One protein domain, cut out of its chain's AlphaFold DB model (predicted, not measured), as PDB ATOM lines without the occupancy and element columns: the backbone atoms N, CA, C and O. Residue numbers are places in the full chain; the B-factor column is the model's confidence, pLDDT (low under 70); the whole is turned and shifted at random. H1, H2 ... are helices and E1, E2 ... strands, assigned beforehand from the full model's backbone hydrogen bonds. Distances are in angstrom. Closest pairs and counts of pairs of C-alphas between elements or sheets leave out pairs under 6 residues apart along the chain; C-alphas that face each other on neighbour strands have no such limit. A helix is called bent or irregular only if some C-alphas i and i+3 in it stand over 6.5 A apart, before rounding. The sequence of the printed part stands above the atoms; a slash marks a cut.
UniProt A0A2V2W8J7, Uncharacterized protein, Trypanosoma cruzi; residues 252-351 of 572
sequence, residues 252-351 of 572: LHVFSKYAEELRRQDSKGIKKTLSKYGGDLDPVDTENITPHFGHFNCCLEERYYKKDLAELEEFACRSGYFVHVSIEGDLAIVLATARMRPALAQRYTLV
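AT A GLANCE: This is residues 252 to 351 of the 572 residues of an uncharacterized protein of Trypanosoma cruzi (UniProt A0A2V2W8J7). A small, twisted four-stranded sheet has H3 over one face, while the long helix H1 starts next to the end of H3 and leads away from the sheet to the short helix H2. The 100 printed residues, of mixed class, run H1 H2 E1 H3 E2 E3 H4 E4; the antiparallel sheet has the order E1 E3 E2 E4. The whole is flat, 49 by 30 by 16 A, and only just compact, close to loose, with a radius of gyration of the C-alphas of 14.8 A.

IN THESE COORDINATES: H1, residues 252 to 276, begins at C-alpha 252 (20.592, -22.149, 1.019), spans 33.8 A and is irregular: C-alphas 257 and 260 are 7.8 A apart. H2 is 283 to 289 and E1 is 296 to 301. H3, 302 to 319, spans 23.3 A and is irregular: C-alphas 307 and 310 are 7.2 A apart. E2 is 322 to 328, E3 331 to 337, H4 342 to 346; E4, 349 to 351, ends at C-alpha 351 (30.301, -13.501, 10.252).

HOW THE PARTS SIT: H1 touches H2 with residues 270 to 274 alone, closest at the C-alphas of Ile 270 and Glu 287, 5.7 A. Residues 252 to 260 alone touch H3, closest at the C-alphas of Ser 256 and Ser 319, 5.5 A. E1 pairs with E3 through N 298 and O 334, 2.9 A. H3 is on the sheet at a height of 9.3 A, along the strands: two layers, a helix on one face of a sheet. E2 and E3, a hairpin, pair through N 324 and O 335, 2.8 A; E2 and E4 through N 325 and O 349, 2.8 A. E1, H3, E2 and E3, H4, E4 are split strand-helix-strand units, a strand lying between each unit's two, with right-handed crossovers. H4 only grazes the sheet. Every O i to N i+4 pair is within hydrogen-bond range in H2, but 18 of 21 in H1, 11 of 14 in H3 and 0 of 1 in H4, where 1 of 2 O i to N i+3 pairs is.

THE WHOLE: The C-alphas of Gly 278 and Arg 303, the two farthest apart, are 48.6 A apart. The printed part has no cut and no long link. Its mean pLDDT is 76.9; residues 279, 281, 283 to 295 and 342 to 343 are under 70.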
ATOM      1  N   LEU A 252      20.977 -23.333   0.239       78.62
ATOM      2  CA  LEU A 252      20.592 -22.149   1.019       78.62
ATOM      3  C   LEU A 252      19.141 -21.723   0.753       78.62
ATOM      4  O   LEU A 252      18.425 -21.368   1.690       78.62
ATOM      5  N   HIS A 253      18.679 -21.776  -0.502       81.75
ATOM      6  CA  HIS A 253      17.300 -21.431  -0.858       81.75
ATOM      7  C   HIS A 253      16.280 -22.413  -0.266       81.75
ATOM      8  O   HIS A 253      15.294 -21.981   0.331       81.75
ATOM      9  N   VAL A 254      16.525 -23.721  -0.395       79.38
ATOM     10  CA  VAL A 254      15.643 -24.757   0.160       79.38
ATOM     11  C   VAL A 254      15.669 -24.712   1.689       79.38
ATOM     12  O   VAL A 254      14.609 -24.636   2.300       79.38
ATOM     13  N   PHE A 255      16.845 -24.627   2.318       79.06
ATOM     14  CA  PHE A 255      16.955 -24.466   3.773       79.06
ATOM     15  C   PHE A 255      16.194 -23.218   4.258       79.06
ATOM     16  O   PHE A 255      15.424 -23.297   5.211       79.06
ATOM     17  N   SER A 256      16.320 -22.079   3.561       82.00
ATOM     18  CA  SER A 256      15.566 -20.851   3.879       82.00
ATOM     19  C   SER A 256      14.048 -21.041   3.814       82.00
ATOM     20  O   SER A 256      13.326 -20.405   4.580       82.00
ATOM     21  N   LYS A 257      13.552 -21.901   2.914       85.44
ATOM     22  CA  LYS A 257      12.120 -22.191   2.741       85.44
ATOM     23  C   LYS A 257      11.520 -22.948   3.936       85.44
ATOM     24  O   LYS A 257      10.350 -22.744   4.242       85.44
ATOM     25  N   TYR A 258      12.326 -23.765   4.618       81.69
ATOM     26  CA  TYR A 258      11.932 -24.565   5.790       81.69
ATOM     27  C   TYR A 258      12.532 -24.046   7.114       81.69
ATOM     28  O   TYR A 258      12.352 -24.656   8.166       81.69
ATOM     29  N   ALA A 259      13.214 -22.895   7.097       80.88
ATOM     30  CA  ALA A 259      13.908 -22.336   8.259       80.88
ATOM     31  C   ALA A 259      12.988 -22.073   9.466       80.88
ATOM     32  O   ALA A 259      13.443 -22.158  10.606       80.88
ATOM     33  N   GLU A 260      11.698 -21.774   9.264       81.38
ATOM     34  CA  GLU A 260      10.780 -21.599  10.396       81.38
ATOM     35  C   GLU A 260      10.441 -22.937  11.074       81.38
ATOM     36  O   GLU A 260      10.573 -23.045  12.292       81.38
ATOM     37  N   GLU A 261      10.077 -23.967  10.305       79.19
ATOM     38  CA  GLU A 261       9.877 -25.350  10.761       79.19
ATOM     39  C   GLU A 261      11.068 -25.886  11.565       79.19
ATOM     40  O   GLU A 261      10.862 -26.506  12.608       79.19
ATOM     41  N   LEU A 262      12.297 -25.626  11.114       77.25
ATOM     42  CA  LEU A 262      13.522 -26.086  11.779       77.25
ATOM     43  C   LEU A 262      13.731 -25.376  13.132       77.25
ATOM     44  O   LEU A 262      13.857 -26.032  14.166       77.25
ATOM     45  N   ARG A 263      13.634 -24.037  13.178       76.81
ATOM     46  CA  ARG A 263      13.694 -23.276  14.449       76.81
ATOM     47  C   ARG A 263      12.556 -23.633  15.415       76.81
ATOM     48  O   ARG A 263      12.743 -23.576  16.631       76.81
ATOM     49  N   ARG A 264      11.366 -23.981  14.901       75.88
ATOM     50  CA  ARG A 264      10.212 -24.427  15.709       75.88
ATOM     51  C   ARG A 264      10.493 -25.762  16.413       75.88
ATOM     52  O   ARG A 264      10.024 -25.933  17.536       75.88
ATOM     53  N   GLN A 265      11.256 -26.667  15.793       72.31
ATOM     54  CA  GLN A 265      11.709 -27.918  16.417       72.31
ATOM     55  C   GLN A 265      12.712 -27.638  17.541       72.31
ATOM     56  O   GLN A 265      12.455 -28.019  18.676       72.31
ATOM     57  N   ASP A 266      13.776 -26.872  17.279       74.06
ATOM     58  CA  ASP A 266      14.747 -26.462  18.312       74.06
ATOM     59  C   ASP A 266      14.052 -25.812  19.528       74.06
ATOM     60  O   ASP A 266      14.222 -26.227  20.675       74.06
ATOM     61  N   SER A 267      13.129 -24.882  19.261       75.81
ATOM     62  CA  SER A 267      12.313 -24.203  20.281       75.81
ATOM     63  C   SER A 267      11.387 -25.128  21.088       75.81
ATOM     64  O   SER A 267      10.960 -24.745  22.182       75.81
ATOM     65  N   LYS A 268      11.018 -26.304  20.558       77.06
ATOM     66  CA  LYS A 268      10.314 -27.359  21.307       77.06
ATOM     67  C   LYS A 268      11.308 -28.176  22.131       77.06
ATOM     68  O   LYS A 268      11.059 -28.362  23.320       77.06
ATOM     69  N   GLY A 269      12.410 -28.622  21.523       73.19
ATOM     70  CA  GLY A 269      13.454 -29.424  22.163       73.19
ATOM     71  C   GLY A 269      13.984 -28.769  23.437       73.19
ATOM     72  O   GLY A 269      13.906 -29.370  24.504       73.19
ATOM     73  N   ILE A 270      14.379 -27.493  23.365       75.88
ATOM     74  CA  ILE A 270      14.880 -26.720  24.519       75.88
ATOM     75  C   ILE A 270      13.857 -26.722  25.669       75.88
ATOM     76  O   ILE A 270      14.198 -27.001  26.816       75.88
ATOM     77  N   LYS A 271      12.574 -26.474  25.368       79.62
ATOM     78  CA  LYS A 271      11.489 -26.472  26.370       79.62
ATOM     79  C   LYS A 271      11.223 -27.860  26.948       79.62
ATOM     80  O   LYS A 271      10.942 -27.976  28.139       79.62
ATOM     81  N   LYS A 272      11.327 -28.905  26.123       76.88
ATOM     82  CA  LYS A 272      11.215 -30.307  26.538       76.88
ATOM     83  C   LYS A 272      12.342 -30.648  27.516       76.88
ATOM     84  O   LYS A 272      12.052 -31.158  28.593       76.88
ATOM     85  N   THR A 273      13.586 -30.291  27.194       73.06
ATOM     86  CA  THR A 273      14.749 -30.475  28.072       73.06
ATOM     87  C   THR A 273      14.590 -29.695  29.379       73.06
ATOM     88  O   THR A 273      14.639 -30.321  30.432       73.06
ATOM     89  N   LEU A 274      14.262 -28.394  29.343       77.62
ATOM     90  CA  LEU A 274      13.974 -27.599  30.553       77.62
ATOM     91  C   LEU A 274      12.939 -28.297  31.455       77.62
ATOM     92  O   LEU A 274      13.159 -28.440  32.654       77.62
ATOM     93  N   SER A 275      11.845 -28.805  30.876       81.00
ATOM     94  CA  SER A 275      10.797 -29.499  31.639       81.00
ATOM     95  C   SER A 275      11.205 -30.874  32.193       81.00
ATOM     96  O   SER A 275      10.663 -31.284  33.216       81.00
ATOM     97  N   LYS A 276      12.163 -31.578  31.565       77.00
ATOM     98  CA  LYS A 276      12.720 -32.848  32.078       77.00
ATOM     99  C   LYS A 276      13.569 -32.632  33.340       77.00
ATOM    100  O   LYS A 276      13.608 -33.516  34.186       77.00
ATOM    101  N   TYR A 277      14.212 -31.468  33.465       76.31
ATOM    102  CA  TYR A 277      15.095 -31.099  34.579       76.31
ATOM    103  C   TYR A 277      14.472 -30.044  35.514       76.31
ATOM    104  O   TYR A 277      15.187 -29.218  36.061       76.31
ATOM    105  N   GLY A 278      13.139 -29.995  35.643       73.19
ATOM    106  CA  GLY A 278      12.429 -29.116  36.593       73.19
ATOM    107  C   GLY A 278      12.495 -27.599  36.331       73.19
ATOM    108  O   GLY A 278      11.690 -26.856  36.889       73.19
ATOM    109  N   GLY A 279      13.386 -27.143  35.447       65.56
ATOM    110  CA  GLY A 279      13.829 -25.749  35.343       65.56
ATOM    111  C   GLY A 279      15.173 -25.465  36.033       65.56
ATOM    112  O   GLY A 279      15.604 -24.317  36.020       65.56
ATOM    113  N   ASP A 280      15.842 -26.483  36.586       70.31
ATOM    114  CA  ASP A 280      17.111 -26.363  37.328       70.31
ATOM    115  C   ASP A 280      18.332 -26.119  36.418       70.31
ATOM    116  O   ASP A 280      19.398 -25.718  36.885       70.31
ATOM    117  N   LEU A 281      18.191 -26.364  35.110       68.12
ATOM    118  CA  LEU A 281      19.178 -25.983  34.101       68.12
ATOM    119  C   LEU A 281      18.923 -24.549  33.617       68.12
ATOM    120  O   LEU A 281      17.798 -24.205  33.248       68.12
ATOM    121  N   ASP A 282      19.988 -23.754  33.497       74.50
ATOM    122  CA  ASP A 282      19.941 -22.455  32.819       74.50
ATOM    123  C   ASP A 282      19.401 -22.633  31.379       74.50
ATOM    124  O   ASP A 282      19.816 -23.569  30.682       74.50
ATOM    125  N   PRO A 283      18.484 -21.777  30.887       66.44
ATOM    126  CA  PRO A 283      18.068 -21.772  29.487       66.44
ATOM    127  C   PRO A 283      19.223 -21.741  28.476       66.44
ATOM    128  O   PRO A 283      19.104 -22.388  27.441       66.44
ATOM    129  N   VAL A 284      20.339 -21.067  28.771       66.56
ATOM    130  CA  VAL A 284      21.544 -20.984  27.923       66.56
ATOM    131  C   VAL A 284      22.287 -22.322  27.862       66.56
ATOM    132  O   VAL A 284      22.709 -22.748  26.783       66.56
ATOM    133  N   ASP A 285      22.410 -23.031  28.984       67.69
ATOM    134  CA  ASP A 285      23.025 -24.365  29.006       67.69
ATOM    135  C   ASP A 285      22.088 -25.425  28.429       67.69
ATOM    136  O   ASP A 285      22.516 -26.278  27.648       67.69
ATOM    137  N   THR A 286      20.790 -25.322  28.722       65.38
ATOM    138  CA  THR A 286      19.747 -26.178  28.141       65.38
ATOM    139  C   THR A 286      19.642 -26.003  26.636       65.38
ATOM    140  O   THR A 286      19.438 -26.976  25.909       65.38
ATOM    141  N   GLU A 287      19.820 -24.774  26.156       64.88
ATOM    142  CA  GLU A 287      20.135 -24.509  24.767       64.88
ATOM    143  C   GLU A 287      21.373 -25.318  24.373       64.88
ATOM    144  O   GLU A 287      21.226 -26.281  23.618       64.88
ATOM    145  N   ASN A 288      22.567 -24.984  24.875       63.06
ATOM    146  CA  ASN A 288      23.846 -25.574  24.452       63.06
ATOM    147  C   ASN A 288      23.848 -27.111  24.338       63.06
ATOM    148  O   ASN A 288      24.345 -27.619  23.329       63.06
ATOM    149  N   ILE A 289      23.261 -27.834  25.301       59.12
ATOM    150  CA  ILE A 289      23.186 -29.308  25.298       59.12
ATOM    151  C   ILE A 289      22.109 -29.893  24.369       59.12
ATOM    152  O   ILE A 289      22.211 -31.058  23.988       59.12
ATOM    153  N   THR A 290      21.078 -29.129  23.992       55.28
ATOM    154  CA  THR A 290      19.996 -29.631  23.128       55.28
ATOM    155  C   THR A 290      20.469 -29.716  21.663       55.28
ATOM    156  O   THR A 290      20.940 -28.706  21.115       55.28
ATOM    157  N   PRO A 291      20.340 -30.884  20.993       53.19
ATOM    158  CA  PRO A 291      20.656 -31.037  19.574       53.19
ATOM    159  C   PRO A 291      19.794 -30.139  18.675       53.19
ATOM    160  O   PRO A 291      18.585 -30.025  18.865       53.19
ATOM    161  N   HIS A 292      20.411 -29.531  17.659       59.09
ATOM    162  CA  HIS A 292      19.710 -28.712  16.670       59.09
ATOM    163  C   HIS A 292      19.281 -29.540  15.459       59.09
ATOM    164  O   HIS A 292      20.133 -30.048  14.732       59.09
ATOM    165  N   PHE A 293      17.983 -29.554  15.161       55.34
ATOM    166  CA  PHE A 293      17.502 -29.900  13.824       55.34
ATOM    167  C   PHE A 293      17.584 -28.678  12.904       55.34
ATOM    168  O   PHE A 293      17.271 -27.556  13.303       55.34
ATOM    169  N   GLY A 294      18.045 -28.891  11.671       58.72
ATOM    170  CA  GLY A 294      18.400 -27.799  10.766       58.72
ATOM    171  C   GLY A 294      19.699 -27.114  11.178       58.72
ATOM    172  O   GLY A 294      19.699 -25.940  11.541       58.72
ATOM    173  N   HIS A 295      20.808 -27.844  11.104       65.38
ATOM    174  CA  HIS A 295      22.158 -27.290  11.175       65.38
ATOM    175  C   HIS A 295      22.717 -27.267   9.749       65.38
ATOM    176  O   HIS A 295      22.859 -28.318   9.134       65.38
ATOM    177  N   PHE A 296      22.989 -26.087   9.188       72.88
ATOM    178  CA  PHE A 296      23.613 -26.005   7.864       72.88
ATOM    179  C   PHE A 296      25.129 -26.037   8.040       72.88
ATOM    180  O   PHE A 296      25.690 -25.091   8.589       72.88
ATOM    181  N   ASN A 297      25.781 -27.099   7.577       74.06
ATOM    182  CA  ASN A 297      27.235 -27.187   7.477       74.06
ATOM    183  C   ASN A 297      27.613 -27.302   5.994       74.06
ATOM    184  O   ASN A 297      27.051 -28.136   5.282       74.06
ATOM    185  N   CYS A 298      28.551 -26.488   5.512       75.94
ATOM    186  CA  CYS A 298      29.201 -26.744   4.232       75.94
ATOM    187  C   CYS A 298      30.681 -26.354   4.248       75.94
ATOM    188  O   CYS A 298      31.081 -25.320   4.781       75.94
ATOM    189  N   CYS A 299      31.497 -27.188   3.609       77.06
ATOM    190  CA  CYS A 299      32.889 -26.882   3.330       77.06
ATOM    191  C   CYS A 299      33.003 -26.254   1.934       77.06
ATOM    192  O   CYS A 299      32.431 -26.753   0.959       77.06
ATOM    193  N   LEU A 300      33.732 -25.147   1.839       79.25
ATOM    194  CA  LEU A 300      34.035 -24.429   0.604       79.25
ATOM    195  C   LEU A 300      35.541 -24.172   0.540       79.25
ATOM    196  O   LEU A 300      36.206 -24.109   1.561       79.25
ATOM    197  N   GLU A 301      36.088 -23.935  -0.645       83.12
ATOM    198  CA  GLU A 301      37.445 -23.385  -0.751       83.12
ATOM    199  C   GLU A 301      37.403 -21.881  -0.423       83.12
ATOM    200  O   GLU A 301      36.502 -21.172  -0.887       83.12
ATOM    201  N   GLU A 302      38.387 -21.354   0.301       82.31
ATOM    202  CA  GLU A 302      38.439 -19.967   0.798       82.31
ATOM    203  C   GLU A 302      38.318 -18.926  -0.338       82.31
ATOM    204  O   GLU A 302      37.591 -17.930  -0.238       82.31
ATOM    205  N   ARG A 303      38.920 -19.235  -1.496       82.69
ATOM    206  CA  ARG A 303      38.828 -18.457  -2.748       82.69
ATOM    207  C   ARG A 303      37.432 -18.416  -3.391       82.69
ATOM    208  O   ARG A 303      37.168 -17.538  -4.213       82.69
ATOM    209  N   TYR A 304      36.555 -19.364  -3.060       78.19
ATOM    210  CA  TYR A 304      35.159 -19.401  -3.511       78.19
ATOM    211  C   TYR A 304      34.194 -18.897  -2.441       78.19
ATOM    212  O   TYR A 304      33.263 -18.176  -2.792       78.19
ATOM    213  N   TYR A 305      34.462 -19.163  -1.160       81.75
ATOM    214  CA  TYR A 305      33.738 -18.562  -0.038       81.75
ATOM    215  C   TYR A 305      33.636 -17.035  -0.190       81.75
ATOM    216  O   TYR A 305      32.537 -16.494  -0.143       81.75
ATOM    217  N   LYS A 306      34.733 -16.350  -0.545       77.75
ATOM    218  CA  LYS A 306      34.751 -14.898  -0.833       77.75
ATOM    219  C   LYS A 306      33.815 -14.436  -1.966       77.75
ATOM    220  O   LYS A 306      33.463 -13.263  -2.004       77.75
ATOM    221  N   LYS A 307      33.418 -15.320  -2.893       81.12
ATOM    222  CA  LYS A 307      32.428 -15.029  -3.955       81.12
ATOM    223  C   LYS A 307      30.999 -15.339  -3.513       81.12
ATOM    224  O   LYS A 307      30.071 -14.643  -3.910       81.12
ATOM    225  N   ASP A 308      30.844 -16.396  -2.724       81.00
ATOM    226  CA  ASP A 308      29.554 -16.939  -2.300       81.00
ATOM    227  C   ASP A 308      29.059 -16.270  -0.977       81.00
ATOM    228  O   ASP A 308      27.917 -16.456  -0.563       81.00
ATOM    229  N   LEU A 309      29.888 -15.411  -0.354       83.06
ATOM    230  CA  LEU A 309      29.649 -14.680   0.905       83.06
ATOM    231  C   LEU A 309      28.366 -13.831   0.914       83.06
ATOM    232  O   LEU A 309      27.641 -13.852   1.903       83.06
ATOM    233  N   ALA A 310      28.042 -13.141  -0.183       83.12
ATOM    234  CA  ALA A 310      26.818 -12.335  -0.273       83.12
ATOM    235  C   ALA A 310      25.532 -13.191  -0.304       83.12
ATOM    236  O   ALA A 310      24.479 -12.748   0.149       83.12
ATOM    237  N   GLU A 311      25.602 -14.438  -0.794       83.31
ATOM    238  CA  GLU A 311      24.469 -15.374  -0.717       83.31
ATOM    239  C   GLU A 311      24.296 -15.924   0.711       83.31
ATOM    240  O   GLU A 311      23.171 -16.181   1.139       83.31
ATOM    241  N   LEU A 312      25.395 -16.057   1.465       83.81
ATOM    242  CA  LEU A 312      25.384 -16.422   2.888       83.81
ATOM    243  C   LEU A 312      24.869 -15.279   3.782       83.81
ATOM    244  O   LEU A 312      24.182 -15.547   4.766       83.81
ATOM    245  N   GLU A 313      25.142 -14.025   3.419       84.94
ATOM    246  CA  GLU A 313      24.584 -12.832   4.070       84.94
ATOM    247  C   GLU A 313      23.067 -12.736   3.850       84.94
ATOM    248  O   GLU A 313      22.302 -12.637   4.812       84.94
ATOM    249  N   GLU A 314      22.605 -12.851   2.595       84.12
ATOM    250  CA  GLU A 314      21.169 -12.855   2.275       84.12
ATOM    251  C   GLU A 314      20.446 -14.001   3.006       84.12
ATOM    252  O   GLU A 314      19.361 -13.809   3.563       84.12
ATOM    253  N   PHE A 315      21.072 -15.181   3.060       84.31
ATOM    254  CA  PHE A 315      20.590 -16.332   3.816       84.31
ATOM    255  C   PHE A 315      20.454 -16.035   5.317       84.31
ATOM    256  O   PHE A 315      19.388 -16.290   5.883       84.31
ATOM    257  N   ALA A 316      21.491 -15.490   5.965       84.31
ATOM    258  CA  ALA A 316      21.477 -15.185   7.397       84.31
ATOM    259  C   ALA A 316      20.359 -14.186   7.734       84.31
ATOM    260  O   ALA A 316      19.497 -14.463   8.572       84.31
ATOM    261  N   CYS A 317      20.298 -13.080   6.989       82.69
ATOM    262  CA  CYS A 317      19.300 -12.023   7.156       82.69
ATOM    263  C   CYS A 317      17.858 -12.510   6.934       82.69
ATOM    264  O   CYS A 317      16.947 -12.086   7.644       82.69
ATOM    265  N   ARG A 318      17.622 -13.409   5.967       83.06
ATOM    266  CA  ARG A 318      16.271 -13.918   5.653       83.06
ATOM    267  C   ARG A 318      15.805 -15.048   6.565       83.06
ATOM    268  O   ARG A 318      14.616 -15.131   6.863       83.06
ATOM    269  N   SER A 319      16.709 -15.933   6.974       80.62
ATOM    270  CA  SER A 319      16.392 -17.088   7.826       80.62
ATOM    271  C   SER A 319      16.458 -16.760   9.324       80.62
ATOM    272  O   SER A 319      15.859 -17.466  10.140       80.62
ATOM    273  N   GLY A 320      17.167 -15.693   9.705       77.25
ATOM    274  CA  GLY A 320      17.482 -15.356  11.093       77.25
ATOM    275  C   GLY A 320      18.497 -16.305  11.744       77.25
ATOM    276  O   GLY A 320      18.556 -16.351  12.971       77.25
ATOM    277  N   TYR A 321      19.238 -17.084  10.947       82.94
ATOM    278  CA  TYR A 321      20.290 -17.985  11.421       82.94
ATOM    279  C   TYR A 321      21.622 -17.252  11.606       82.94
ATOM    280  O   TYR A 321      22.016 -16.418  10.791       82.94
ATOM    281  N   PHE A 322      22.355 -17.641  12.644       83.19
ATOM    282  CA  PHE A 322      23.691 -17.150  12.956       83.19
ATOM    283  C   PHE A 322      24.728 -17.971  12.193       83.19
ATOM    284  O   PHE A 322      24.858 -19.181  12.426       83.19
ATOM    285  N   VAL A 323      25.449 -17.319  11.277       85.94
ATOM    286  CA  VAL A 323      26.444 -17.957  10.404       85.94
ATOM    287  C   VAL A 323      27.845 -17.724  10.957       85.94
ATOM    288  O   VAL A 323      28.329 -16.592  11.033       85.94
ATOM    289  N   HIS A 324      28.490 -18.825  11.316       86.06
ATOM    290  CA  HIS A 324      29.855 -18.902  11.811       86.06
ATOM    291  C   HIS A 324      30.748 -19.487  10.706       86.06
ATOM    292  O   HIS A 324      30.299 -20.336   9.939       86.06
ATOM    293  N   VAL A 325      32.002 -19.049  10.602       87.62
ATOM    294  CA  VAL A 325      32.958 -19.538   9.597       87.62
ATOM    295  C   VAL A 325      34.325 -19.759  10.233       87.62
ATOM    296  O   VAL A 325      34.847 -18.875  10.913       87.62
ATOM    297  N   SER A 326      34.913 -20.930   9.998       87.44
ATOM    298  CA  SER A 326      36.330 -21.194  10.262       87.44
ATOM    299  C   SER A 326      37.105 -21.218   8.948       87.44
ATOM    300  O   SER A 326      36.537 -21.571   7.914       87.44
ATOM    301  N   ILE A 327      38.383 -20.845   8.976       87.12
ATOM    302  CA  ILE A 327      39.294 -20.966   7.831       87.12
ATOM    303  C   ILE A 327      40.439 -21.884   8.253       87.12
ATOM    304  O   ILE A 327      41.223 -21.543   9.138       87.12
ATOM    305  N   GLU A 328      40.519 -23.049   7.617       86.38
ATOM    306  CA  GLU A 328      41.470 -24.114   7.924       86.38
ATOM    307  C   GLU A 328      42.231 -24.465   6.636       86.38
ATOM    308  O   GLU A 328      41.725 -25.154   5.753       86.38
ATOM    309  N   GLY A 329      43.446 -23.927   6.490       85.88
ATOM    310  CA  GLY A 329      44.222 -24.048   5.250       85.88
ATOM    311  C   GLY A 329      43.615 -23.226   4.107       85.88
ATOM    312  O   GLY A 329      43.403 -22.023   4.256       85.88
ATOM    313  N   ASP A 330      43.350 -23.863   2.962       84.81
ATOM    314  CA  ASP A 330      42.619 -23.268   1.834       84.81
ATOM    315  C   ASP A 330      41.101 -23.534   1.882       84.81
ATOM    316  O   ASP A 330      40.387 -23.182   0.938       84.81
ATOM    317  N   LEU A 331      40.592 -24.105   2.981       84.38
ATOM    318  CA  LEU A 331      39.176 -24.392   3.203       84.38
ATOM    319  C   LEU A 331      38.521 -23.368   4.142       84.38
ATOM    320  O   LEU A 331      39.118 -22.892   5.104       84.38
ATOM    321  N   ALA A 332      37.258 -23.063   3.867       85.50
ATOM    322  CA  ALA A 332      36.354 -22.281   4.693       85.50
ATOM    323  C   ALA A 332      35.162 -23.166   5.092       85.50
ATOM    324  O   ALA A 332      34.353 -23.558   4.246       85.50
ATOM    325  N   ILE A 333      35.063 -23.483   6.384       84.94
ATOM    326  CA  ILE A 333      34.002 -24.313   6.962       84.94
ATOM    327  C   ILE A 333      32.894 -23.374   7.444       84.94
ATOM    328  O   ILE A 333      33.085 -22.630   8.408       84.94
ATOM    329  N   VAL A 334      31.756 -23.377   6.751       83.44
ATOM    330  CA  VAL A 334      30.621 -22.471   6.978       83.44
ATOM    331  C   VAL A 334      29.516 -23.199   7.736       83.44
ATOM    332  O   VAL A 334      29.052 -24.256   7.313       83.44
ATOM    333  N   LEU A 335      29.068 -22.609   8.845       82.31
ATOM    334  CA  LEU A 335      28.224 -23.272   9.830       82.31
ATOM    335  C   LEU A 335      27.091 -22.357  10.325       82.31
ATOM    336  O   LEU A 335      27.325 -21.400  11.066       82.31
ATOM    337  N   ALA A 336      25.844 -22.645   9.941       82.00
ATOM    338  CA  ALA A 336      24.670 -21.890  10.379       82.00
ATOM    339  C   ALA A 336      23.910 -22.578  11.522       82.00
ATOM    340  O   ALA A 336      23.704 -23.795  11.537       82.00
ATOM    341  N   THR A 337      23.448 -21.766  12.472       78.56
ATOM    342  CA  THR A 337      22.790 -22.194  13.718       78.56
ATOM    343  C   THR A 337      21.560 -21.339  14.021       78.56
ATOM    344  O   THR A 337      21.543 -20.149  13.712       78.56
ATOM    345  N   ALA A 338      20.525 -21.934  14.622       76.56
ATOM    346  CA  ALA A 338      19.260 -21.249  14.923       76.56
ATOM    347  C   ALA A 338      19.386 -20.165  16.018       76.56
ATOM    348  O   ALA A 338      18.571 -19.245  16.084       76.56
ATOM    349  N   ARG A 339      20.424 -20.268  16.854       74.69
ATOM    350  CA  ARG A 339      20.772 -19.367  17.962       74.69
ATOM    351  C   ARG A 339      22.271 -19.056  17.951       74.69
ATOM    352  O   ARG A 339      23.042 -19.772  17.317       74.69
ATOM    353  N   MET A 340      22.688 -18.046  18.710       73.88
ATOM    354  CA  MET A 340      24.103 -17.855  19.042       73.88
ATOM    355  C   MET A 340      24.654 -19.087  19.766       73.88
ATOM    356  O   MET A 340      23.992 -19.644  20.639       73.88
ATOM    357  N   ARG A 341      25.892 -19.482  19.458       71.00
ATOM    358  CA  ARG A 341      26.627 -20.500  20.223       71.00
ATOM    359  C   ARG A 341      28.016 -19.966  20.596       71.00
ATOM    360  O   ARG A 341      28.967 -20.219  19.859       71.00
ATOM    361  N   PRO A 342      28.170 -19.259  21.735       66.62
ATOM    362  CA  PRO A 342      29.455 -18.686  22.156       66.62
ATOM    363  C   PRO A 342      30.604 -19.704  22.228       66.62
ATOM    364  O   PRO A 342      31.743 -19.361  21.932       66.62
ATOM    365  N   ALA A 343      30.308 -20.975  22.524       66.44
ATOM    366  CA  ALA A 343      31.286 -22.063  22.500       66.44
ATOM    367  C   ALA A 343      31.966 -22.269  21.125       66.44
ATOM    368  O   ALA A 343      33.115 -22.703  21.074       66.44
ATOM    369  N   LEU A 344      31.306 -21.919  20.010       71.88
ATOM    370  CA  LEU A 344      31.906 -22.000  18.672       71.88
ATOM    371  C   LEU A 344      32.997 -20.943  18.446       71.88
ATOM    372  O   LEU A 344      33.868 -21.169  17.607       71.88
ATOM    373  N   ALA A 345      33.009 -19.841  19.208       70.06
ATOM    374  CA  ALA A 345      33.954 -18.731  19.037       70.06
ATOM    375  C   ALA A 345      35.431 -19.120  19.258       70.06
ATOM    376  O   ALA A 345      36.326 -18.360  18.902       70.06
ATOM    377  N   GLN A 346      35.701 -20.306  19.817       72.94
ATOM    378  CA  GLN A 346      37.054 -20.861  19.940       72.94
ATOM    379  C   GLN A 346      37.636 -21.369  18.606       72.94
ATOM    380  O   GLN A 346      38.853 -21.482  18.485       72.94
ATOM    381  N   ARG A 347      36.786 -21.703  17.620       76.31
ATOM    382  CA  ARG A 347      37.195 -22.289  16.324       76.31
ATOM    383  C   ARG A 347      36.569 -21.605  15.104       76.31
ATOM    384  O   ARG A 347      37.141 -21.681  14.023       76.31
ATOM    385  N   TYR A 348      35.432 -20.929  15.260       80.31
ATOM    386  CA  TYR A 348      34.698 -20.261  14.185       80.31
ATOM    387  C   TYR A 348      34.444 -18.789  14.524       80.31
ATOM    388  O   TYR A 348      33.942 -18.464  15.599       80.31
ATOM    389  N   THR A 349      34.690 -17.902  13.567       83.00
ATOM    390  CA  THR A 349      34.314 -16.485  13.642       83.00
ATOM    391  C   THR A 349      32.837 -16.334  13.286       83.00
ATOM    392  O   THR A 349      32.411 -16.820  12.240       83.00
ATOM    393  N   LEU A 350      32.032 -15.644  14.103       81.50
ATOM    394  CA  LEU A 350      30.689 -15.230  13.677       81.50
ATOM    395  C   LEU A 350      30.824 -14.171  12.572       81.50
ATOM    396  O   LEU A 350      31.443 -13.134  12.797       81.50
ATOM    397  N   VAL A 351      30.236 -14.422  11.402       80.31
ATOM    398  CA  VAL A 351      30.301 -13.501  10.252       80.31
ATOM    399  C   VAL A 351      29.021 -12.676  10.126       80.31
ATOM    400  O   VAL A 351      29.096 -11.482   9.853       80.31
TER     401      VAL A 351